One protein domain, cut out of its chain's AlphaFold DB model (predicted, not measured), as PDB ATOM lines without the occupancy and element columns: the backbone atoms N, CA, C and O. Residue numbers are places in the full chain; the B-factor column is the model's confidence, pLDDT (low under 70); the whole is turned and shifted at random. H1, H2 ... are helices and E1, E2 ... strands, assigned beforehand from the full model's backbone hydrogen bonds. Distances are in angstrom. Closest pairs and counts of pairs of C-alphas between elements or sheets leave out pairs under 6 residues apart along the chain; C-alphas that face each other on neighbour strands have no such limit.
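This is residues 49 to 113 of the 132 residues of an uncharacterized protein of Actinobacteria bacterium (UniProt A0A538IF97). A small antiparallel sheet of three strands, E3, E5 and E4, has one short helix, H1, over one face, while a separate two-stranded hairpin, E1 and E2, packs near the end of E3 and the beginning of E5. The 65 printed residues hold five named strands and one named helix, in the order E1 E2 H1 E3 E4 E5; the class is mixed, helices and strands. The whole is compact, with a radius of gyration of the C-alphas of 11.3 A, and spans 33 by 25 by 19 A.

E1, residues 49 to 52, begins at C-alpha 49 (29.392, 36.172, -18.981). E2, residues 63 to 67, is 13.1 A long, and H1 follows at once as residues 68 to 75. E3 is residues 80 to 83. E4, residues 93 to 99, measures 16.1 A. E5, residues 102 to 107, measures 15.8 A and ends at C-alpha 107 (34.149, 23.375, -38.538).

The sheet runs E3 E5 E4, and is only just strongly twisted, with C-alphas up to 4.3 A off its best plane. N 83 and O 103 are 2.9 A apart, within hydrogen-bond range; in the hairpin of E4 and E5, N 104 and O 97 are 2.8 A apart. H1 is on this sheet at a height of 10.3 A, only just over E3, on which 3 of its C-alphas fall; its line stands at 14 degrees to E3 on the local plane, along the strands. Their closest C-alphas are Val 74 and His 80, 6.2 A apart. Every O i to N i+4 pair in H1 is within hydrogen-bond range. E1 and E2 form an antiparallel hairpin, with N 51 and O 64 2.8 A apart. The closest C-alphas of E2 and E5 are Ile 64 and Tyr 102, 6.4 A apart; E1 and E5 are apart.

The C-alphas farthest apart are Ser 49 and Pro 110, 33.0 A. The printed part has no cut and no long link. Mean pLDDT of the printed part is 75.7; residue 58, residues 90 to 92 and residues 108 to 113 are under 70.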
ATOM      1  N   SER A  49      28.540  35.177 -18.320       74.75
ATOM      2  CA  SER A  49      29.392  36.172 -18.981       74.75
ATOM      3  C   SER A  49      28.998  36.330 -20.443       74.75
ATOM      4  O   SER A  49      28.399  35.439 -21.052       74.75
ATOM      5  N   GLU A  50      29.374  37.469 -21.015       78.12
ATOM      6  CA  GLU A  50      29.281  37.718 -22.446       78.12
ATOM      7  C   GLU A  50      30.577  37.283 -23.148       78.12
ATOM      8  O   GLU A  50      31.669  37.725 -22.792       78.12
ATOM      9  N   VAL A  51      30.461  36.447 -24.179       77.12
ATOM     10  CA  VAL A  51      31.573  36.036 -25.051       77.12
ATOM     11  C   VAL A  51      31.306  36.471 -26.490       77.12
ATOM     12  O   VAL A  51      30.156  36.662 -26.880       77.12
ATOM     13  N   LEU A  52      32.347  36.661 -27.298       78.44
ATOM     14  CA  LEU A  52      32.180  37.092 -28.689       78.44
ATOM     15  C   LEU A  52      31.800  35.922 -29.609       78.44
ATOM     16  O   LEU A  52      32.212  34.784 -29.404       78.44
ATOM     17  N   CYS A  53      31.008  36.214 -30.638       82.12
ATOM     18  CA  CYS A  53      30.555  35.252 -31.641       82.12
ATOM     19  C   CYS A  53      31.675  34.879 -32.637       82.12
ATOM     20  O   CYS A  53      32.007  35.655 -33.534       82.12
ATOM     21  N   GLU A  54      32.176  33.645 -32.562       79.75
ATOM     22  CA  GLU A  54      33.297  33.079 -33.341       79.75
ATOM     23  C   GLU A  54      32.883  32.570 -34.747       79.75
ATOM     24  O   GLU A  54      33.403  31.578 -35.277       79.75
ATOM     25  N   CYS A  55      31.904  33.231 -35.375       79.25
ATOM     26  CA  CYS A  55      31.418  32.863 -36.711       79.25
ATOM     27  C   CYS A  55      32.400  33.295 -37.819       79.25
ATOM     28  O   CYS A  55      33.307  34.091 -37.597       79.25
ATOM     29  N   ALA A  56      32.207  32.816 -39.050       72.12
ATOM     30  CA  ALA A  56      33.109  33.103 -40.176       72.12
ATOM     31  C   ALA A  56      33.075  34.559 -40.717       72.12
ATOM     32  O   ALA A  56      33.686  34.844 -41.747       72.12
ATOM     33  N   ARG A  57      32.359  35.491 -40.068       74.56
ATOM     34  CA  ARG A  57      32.257  36.902 -40.486       74.56
ATOM     35  C   ARG A  57      33.380  37.728 -39.844       74.56
ATOM     36  O   ARG A  57      33.423  37.855 -38.625       74.56
ATOM     37  N   ALA A  58      34.229  38.350 -40.664       67.56
ATOM     38  CA  ALA A  58      35.420  39.087 -40.216       67.56
ATOM     39  C   ALA A  58      35.146  40.300 -39.296       67.56
ATOM     40  O   ALA A  58      36.034  40.712 -38.558       67.56
ATOM     41  N   GLU A  59      33.936  40.863 -39.338       73.69
ATOM     42  CA  GLU A  59      33.535  42.066 -38.585       73.69
ATOM     43  C   GLU A  59      32.521  41.751 -37.464       73.69
ATOM     44  O   GLU A  59      31.837  42.639 -36.956       73.69
ATOM     45  N   CYS A  60      32.371  40.477 -37.082       77.19
ATOM     46  CA  CYS A  60      31.391  40.071 -36.079       77.19
ATOM     47  C   CYS A  60      31.870  40.371 -34.651       77.19
ATOM     48  O   CYS A  60      32.731  39.677 -34.117       77.19
ATOM     49  N   LEU A  61      31.247  41.365 -34.018       75.94
ATOM     50  CA  LEU A  61      31.449  41.730 -32.607       75.94
ATOM     51  C   LEU A  61      30.213  41.423 -31.738       75.94
ATOM     52  O   LEU A  61      30.063  41.957 -30.642       75.94
ATOM     53  N   GLU A  62      29.317  40.566 -32.238       80.31
ATOM     54  CA  GLU A  62      28.112  40.138 -31.526       80.31
ATOM     55  C   GLU A  62      28.443  39.380 -30.240       80.31
ATOM     56  O   GLU A  62      29.294  38.485 -30.232       80.31
ATOM     57  N   LYS A  63      27.711  39.700 -29.170       80.94
ATOM     58  CA  LYS A  63      27.886  39.101 -27.845       80.94
ATOM     59  C   LYS A  63      26.903  37.963 -27.593       80.94
ATOM     60  O   LYS A  63      25.697  38.094 -27.810       80.94
ATOM     61  N   ILE A  64      27.416  36.845 -27.106       81.94
ATOM     62  CA  ILE A  64      26.696  35.644 -26.695       81.94
ATOM     63  C   ILE A  64      26.719  35.576 -25.172       81.94
ATOM     64  O   ILE A  64      27.788  35.574 -24.573       81.94
ATOM     65  N   GLU A  65      25.549  35.482 -24.550       82.88
ATOM     66  CA  GLU A  65      25.451  35.210 -23.119       82.88
ATOM     67  C   GLU A  65      25.600  33.701 -22.870       82.88
ATOM     68  O   GLU A  65      24.886  32.893 -23.474       82.88
ATOM     69  N   ILE A  66      26.527  33.315 -21.992       80.31
ATOM     70  CA  ILE A  66      26.804  31.916 -21.652       80.31
ATOM     71  C   ILE A  66      27.192  31.773 -20.173       80.31
ATOM     72  O   ILE A  66      27.796  32.664 -19.578       80.31
ATOM     73  N   SER A  67      26.840  30.645 -19.549       81.69
ATOM     74  CA  SER A  67      27.256  30.336 -18.174       81.69
ATOM     75  C   SER A  67      28.666  29.750 -18.116       81.69
ATOM     76  O   SER A  67      29.091  29.077 -19.059       81.69
ATOM     77  N   ALA A  68      29.353  29.919 -16.981       75.06
ATOM     78  CA  ALA A  68      30.699  29.380 -16.752       75.06
ATOM     79  C   ALA A  68      30.811  27.900 -17.139       75.06
ATOM     80  O   ALA A  68      31.551  27.534 -18.051       75.06
ATOM     81  N   ALA A  69      29.956  27.066 -16.546       75.38
ATOM     82  CA  ALA A  69      29.951  25.633 -16.802       75.38
ATOM     83  C   ALA A  69      29.664  25.275 -18.272       75.38
ATOM     84  O   ALA A  69      30.099  24.220 -18.735       75.38
ATOM     85  N   ALA A  70      28.893  26.083 -19.010       77.62
ATOM     86  CA  ALA A  70      28.623  25.841 -20.427       77.62
ATOM     87  C   ALA A  70      29.816  26.237 -21.305       77.62
ATOM     88  O   ALA A  70      30.223  25.450 -22.159       77.62
ATOM     89  N   TYR A  71      30.421  27.396 -21.044       79.31
ATOM     90  CA  TYR A  71      31.626  27.855 -21.726       79.31
ATOM     91  C   TYR A  71      32.799  26.884 -21.520       79.31
ATOM     92  O   TYR A  71      33.409  26.445 -22.494       79.31
ATOM     93  N   GLU A  72      33.034  26.434 -20.282       77.50
ATOM     94  CA  GLU A  72      34.027  25.400 -19.963       77.50
ATOM     95  C   GLU A  72      33.778  24.095 -20.734       77.50
ATOM     96  O   GLU A  72      34.716  23.503 -21.268       77.50
ATOM     97  N   ARG A  73      32.520  23.627 -20.822       77.00
ATOM     98  CA  ARG A  73      32.177  22.415 -21.592       77.00
ATOM     99  C   ARG A  73      32.494  22.568 -23.074       77.00
ATOM    100  O   ARG A  73      32.988  21.617 -23.671       77.00
ATOM    101  N   VAL A  74      32.238  23.739 -23.656       77.56
ATOM    102  CA  VAL A  74      32.560  24.013 -25.063       77.56
ATOM    103  C   VAL A  74      34.077  24.068 -25.263       77.56
ATOM    104  O   VAL A  74      34.597  23.346 -26.113       77.56
ATOM    105  N   ARG A  75      34.798  24.817 -24.416       77.75
ATOM    106  CA  ARG A  75      36.262  24.992 -24.473       77.75
ATOM    107  C   ARG A  75      37.074  23.712 -24.229       77.75
ATOM    108  O   ARG A  75      38.233  23.663 -24.634       77.75
ATOM    109  N   ARG A  76      36.486  22.643 -23.668       77.06
ATOM    110  CA  ARG A  76      37.119  21.302 -23.611       77.06
ATOM    111  C   ARG A  76      37.490  20.746 -24.985       77.06
ATOM    112  O   ARG A  76      38.399  19.923 -25.062       77.06
ATOM    113  N   SER A  77      36.803  21.170 -26.044       72.50
ATOM    114  CA  SER A  77      37.119  20.779 -27.412       72.50
ATOM    115  C   SER A  77      37.561  22.015 -28.205       72.50
ATOM    116  O   SER A  77      36.719  22.851 -28.534       72.50
ATOM    117  N   PRO A  78      38.849  22.151 -28.586       71.88
ATOM    118  CA  PRO A  78      39.380  23.316 -29.315       71.88
ATOM    119  C   PRO A  78      38.946  23.352 -30.798       71.88
ATOM    120  O   PRO A  78      39.633  23.893 -31.666       71.88
ATOM    121  N   ILE A  79      37.848  22.666 -31.108       75.19
ATOM    122  CA  ILE A  79      37.271  22.464 -32.437       75.19
ATOM    123  C   ILE A  79      35.819  22.971 -32.478       75.19
ATOM    124  O   ILE A  79      35.257  23.098 -33.565       75.19
ATOM    125  N   HIS A  80      35.243  23.254 -31.302       82.19
ATOM    126  CA  HIS A  80      33.937  23.865 -31.121       82.19
ATOM    127  C   HIS A  80      34.063  25.393 -31.089       82.19
ATOM    128  O   HIS A  80      34.986  25.928 -30.478       82.19
ATOM    129  N   PHE A  81      33.099  26.077 -31.697       81.25
ATOM    130  CA  PHE A  81      33.010  27.533 -31.784       81.25
ATOM    131  C   PHE A  81      31.630  27.994 -31.314       81.25
ATOM    132  O   PHE A  81      30.626  27.342 -31.620       81.25
ATOM    133  N   LEU A  82      31.571  29.116 -30.596       84.88
ATOM    134  CA  LEU A  82      30.308  29.718 -30.156       84.88
ATOM    135  C   LEU A  82      29.808  30.730 -31.184       84.88
ATOM    136  O   LEU A  82      30.458  31.743 -31.433       84.88
ATOM    137  N   VAL A  83      28.637  30.480 -31.768       84.00
ATOM    138  CA  VAL A  83      28.022  31.359 -32.773       84.00
ATOM    139  C   VAL A  83      26.595  31.740 -32.384       84.00
ATOM    140  O   VAL A  83      25.899  31.002 -31.688       84.00
ATOM    141  N   LYS A  84      26.129  32.911 -32.830       84.25
ATOM    142  CA  LYS A  84      24.702  33.257 -32.749       84.25
ATOM    143  C   LYS A  84      23.884  32.276 -33.606       84.25
ATOM    144  O   LYS A  84      24.381  31.881 -34.662       84.25
ATOM    145  N   PRO A  85      22.628  31.952 -33.239       82.06
ATOM    146  CA  PRO A  85      21.778  31.076 -34.053       82.06
ATOM    147  C   PRO A  85      21.599  31.571 -35.498       82.06
ATOM    148  O   PRO A  85      21.683  30.788 -36.437       82.06
ATOM    149  N   ASP A  86      21.477  32.889 -35.693       82.19
ATOM    150  CA  ASP A  86      21.388  33.541 -37.014       82.19
ATOM    151  C   ASP A  86      22.711  33.505 -37.820       82.19
ATOM    152  O   ASP A  86      22.762  33.785 -39.017       82.19
ATOM    153  N   HIS A  87      23.829  33.171 -37.166       81.94
ATOM    154  CA  HIS A  87      25.173  33.272 -37.736       81.94
ATOM    155  C   HIS A  87      25.807  31.936 -38.149       81.94
ATOM    156  O   HIS A  87      26.897  31.974 -38.726       81.94
ATOM    157  N   VAL A  88      25.140  30.801 -37.908       79.62
ATOM    158  CA  VAL A  88      25.578  29.448 -38.305       79.62
ATOM    159  C   VAL A  88      25.755  29.347 -39.826       79.62
ATOM    160  O   VAL A  88      24.844  29.693 -40.582       79.62
ATOM    161  N   ALA A  89      26.894  28.831 -40.302       74.00
ATOM    162  CA  ALA A  89      27.063  28.524 -41.720       74.00
ATOM    163  C   ALA A  89      26.501  27.127 -42.037       74.00
ATOM    164  O   ALA A  89      27.021  26.113 -41.581       74.00
ATOM    165  N   GLN A  90      25.447  27.056 -42.856       67.31
ATOM    166  CA  GLN A  90      24.811  25.779 -43.230       67.31
ATOM    167  C   GLN A  90      25.718  24.856 -44.069       67.31
ATOM    168  O   GLN A  90      25.473  23.653 -44.141       67.31
ATOM    169  N   GLU A  91      26.764  25.400 -44.696       66.06
ATOM    170  CA  GLU A  91      27.731  24.658 -45.503       66.06
ATOM    171  C   GLU A  91      29.114  24.703 -44.836       66.06
ATOM    172  O   GLU A  91      29.723  25.765 -44.716       66.06
ATOM    173  N   GLY A  92      29.624  23.542 -44.407       66.56
ATOM    174  CA  GLY A  92      30.961  23.401 -43.809       66.56
ATOM    175  C   GLY A  92      31.029  23.470 -42.277       66.56
ATOM    176  O   GLY A  92      32.109  23.281 -41.717       66.56
ATOM    177  N   GLU A  93      29.910  23.674 -41.580       77.81
ATOM    178  CA  GLU A  93      29.834  23.591 -40.114       77.81
ATOM    179  C   GLU A  93      28.837  22.507 -39.668       77.81
ATOM    180  O   GLU A  93      27.823  22.248 -40.316       77.81
ATOM    181  N   ARG A  94      29.137  21.843 -38.549       79.94
ATOM    182  CA  ARG A  94      28.279  20.854 -37.890       79.94
ATOM    183  C   ARG A  94      27.784  21.427 -36.574       79.94
ATOM    184  O   ARG A  94      28.594  21.707 -35.697       79.94
ATOM    185  N   VAL A  95      26.472  21.530 -36.393       83.38
ATOM    186  CA  VAL A  95      25.901  21.864 -35.081       83.38
ATOM    187  C   VAL A  95      26.155  20.714 -34.099       83.38
ATOM    188  O   VAL A  95      25.852  19.553 -34.390       83.38
ATOM    189  N   VAL A  96      26.738  21.050 -32.949       81.81
ATOM    190  CA  VAL A  96      27.026  20.146 -31.822       81.81
ATOM    191  C   VAL A  96      26.027  20.371 -30.685       81.81
ATOM    192  O   VAL A  96      25.580  19.410 -30.066       81.81
ATOM    193  N   ALA A  97      25.628  21.623 -30.448       81.19
ATOM    194  CA  ALA A  97      24.548  21.984 -29.534       81.19
ATOM    195  C   ALA A  97      23.793  23.211 -30.062       81.19
ATOM    196  O   ALA A  97      24.407  24.117 -30.620       81.19
ATOM    197  N   ASP A  98      22.481  23.246 -29.849       83.75
ATOM    198  CA  ASP A  98      21.584  24.339 -30.231       83.75
ATOM    199  C   ASP A  98      20.850  24.816 -28.966       83.75
ATOM    200  O   ASP A  98      20.380  23.992 -28.177       83.75
ATOM    201  N   THR A  99      20.857  26.124 -28.709       82.25
ATOM    202  CA  THR A  99      20.258  26.779 -27.533       82.25
ATOM    203  C   THR A  99      19.665  28.118 -27.970       82.25
ATOM    204  O   THR A  99      20.230  28.784 -28.836       82.25
ATOM    205  N   ASP A 100      18.591  28.583 -27.322       76.38
ATOM    206  CA  ASP A 100      17.920  29.852 -27.660       76.38
ATOM    207  C   ASP A 100      18.871  31.073 -27.730       76.38
ATOM    208  O   ASP A 100      18.637  32.002 -28.503       76.38
ATOM    209  N   SER A 101      19.961  31.070 -26.949       76.94
ATOM    210  CA  SER A 101      20.949  32.162 -26.895       76.94
ATOM    211  C   SER A 101      22.159  31.987 -27.828       76.94
ATOM    212  O   SER A 101      22.780  32.988 -28.206       76.94
ATOM    213  N   TYR A 102      22.532  30.746 -28.168       83.06
ATOM    214  CA  TYR A 102      23.741  30.416 -28.934       83.06
ATOM    215  C   TYR A 102      23.710  29.003 -29.522       83.06
ATOM    216  O   TYR A 102      23.086  28.091 -28.989       83.06
ATOM    217  N   VAL A 103      24.485  28.807 -30.584       86.75
ATOM    218  CA  VAL A 103      24.742  27.505 -31.198       86.75
ATOM    219  C   VAL A 103      26.232  27.194 -31.064       86.75
ATOM    220  O   VAL A 103      27.086  28.068 -31.222       86.75
ATOM    221  N   VAL A 104      26.552  25.942 -30.749       85.62
ATOM    222  CA  VAL A 104      27.919  25.416 -30.748       85.62
ATOM    223  C   VAL A 104      28.133  24.684 -32.063       85.62
ATOM    224  O   VAL A 104      27.419  23.718 -32.347       85.62
ATOM    225  N   VAL A 105      29.114  25.117 -32.851       84.56
ATOM    226  CA  VAL A 105      29.434  24.511 -34.150       84.56
ATOM    227  C   VAL A 105      30.852  23.959 -34.199       84.56
ATOM    228  O   VAL A 105      31.777  24.529 -33.628       84.56
ATOM    229  N   GLU A 106      31.038  22.868 -34.928       83.38
ATOM    230  CA  GLU A 106      32.335  22.314 -35.308       83.38
ATOM    231  C   GLU A 106      32.594  22.591 -36.793       83.38
ATOM    232  O   GLU A 106      31.742  22.320 -37.641       83.38
ATOM    233  N   LYS A 107      33.776  23.115 -37.136       70.25
ATOM    234  CA  LYS A 107      34.149  23.375 -38.538       70.25
ATOM    235  C   LYS A 107      34.645  22.101 -39.232       70.25
ATOM    236  O   LYS A 107      35.715  21.580 -38.903       70.25
ATOM    237  N   LEU A 108      33.905  21.654 -40.246       63.81
ATOM    238  CA  LEU A 108      34.219  20.505 -41.097       63.81
ATOM    239  C   LEU A 108      35.061  20.946 -42.307       63.81
ATOM    240  O   LEU A 108      34.543  21.197 -43.394       63.81
ATOM    241  N   GLY A 109      36.379  21.035 -42.116       53.81
ATOM    242  CA  GLY A 109      37.343  21.338 -43.181       53.81
ATOM    243  C   GLY A 109      38.223  20.138 -43.568       53.81
ATOM    244  O   GLY A 109      38.431  19.241 -42.744       53.81
ATOM    245  N   PRO A 110      38.799  20.116 -44.789       42.06
ATOM    246  CA  PRO A 110      39.782  19.111 -45.188       42.06
ATOM    247  C   PRO A 110      41.072  19.291 -44.372       42.06
ATOM    248  O   PRO A 110      41.943  20.083 -44.719       42.06
ATOM    249  N   GLY A 111      41.170  18.573 -43.252       50.00
ATOM    250  CA  GLY A 111      42.279  18.705 -42.302       50.00
ATOM    251  C   GLY A 111      42.007  18.168 -40.893       50.00
ATOM    252  O   GLY A 111      42.959  17.964 -40.145       50.00
ATOM    253  N   ARG A 112      40.748  17.889 -40.519       46.78
ATOM    254  CA  ARG A 112      40.435  17.213 -39.247       46.78
ATOM    255  C   ARG A 112      40.211  15.715 -39.439       46.78
ATOM    256  O   ARG A 112      39.261  15.288 -40.089       46.78
ATOM    257  N   SER A 113      41.081  14.918 -38.824       40.12
ATOM    258  CA  SER A 113      40.777  13.536 -38.457       40.12
ATOM    259  C   SER A 113      39.548  13.519 -37.545       40.12
ATOM    260  O   SER A 113      39.445  14.331 -36.627       40.12
TER     261      SER A 113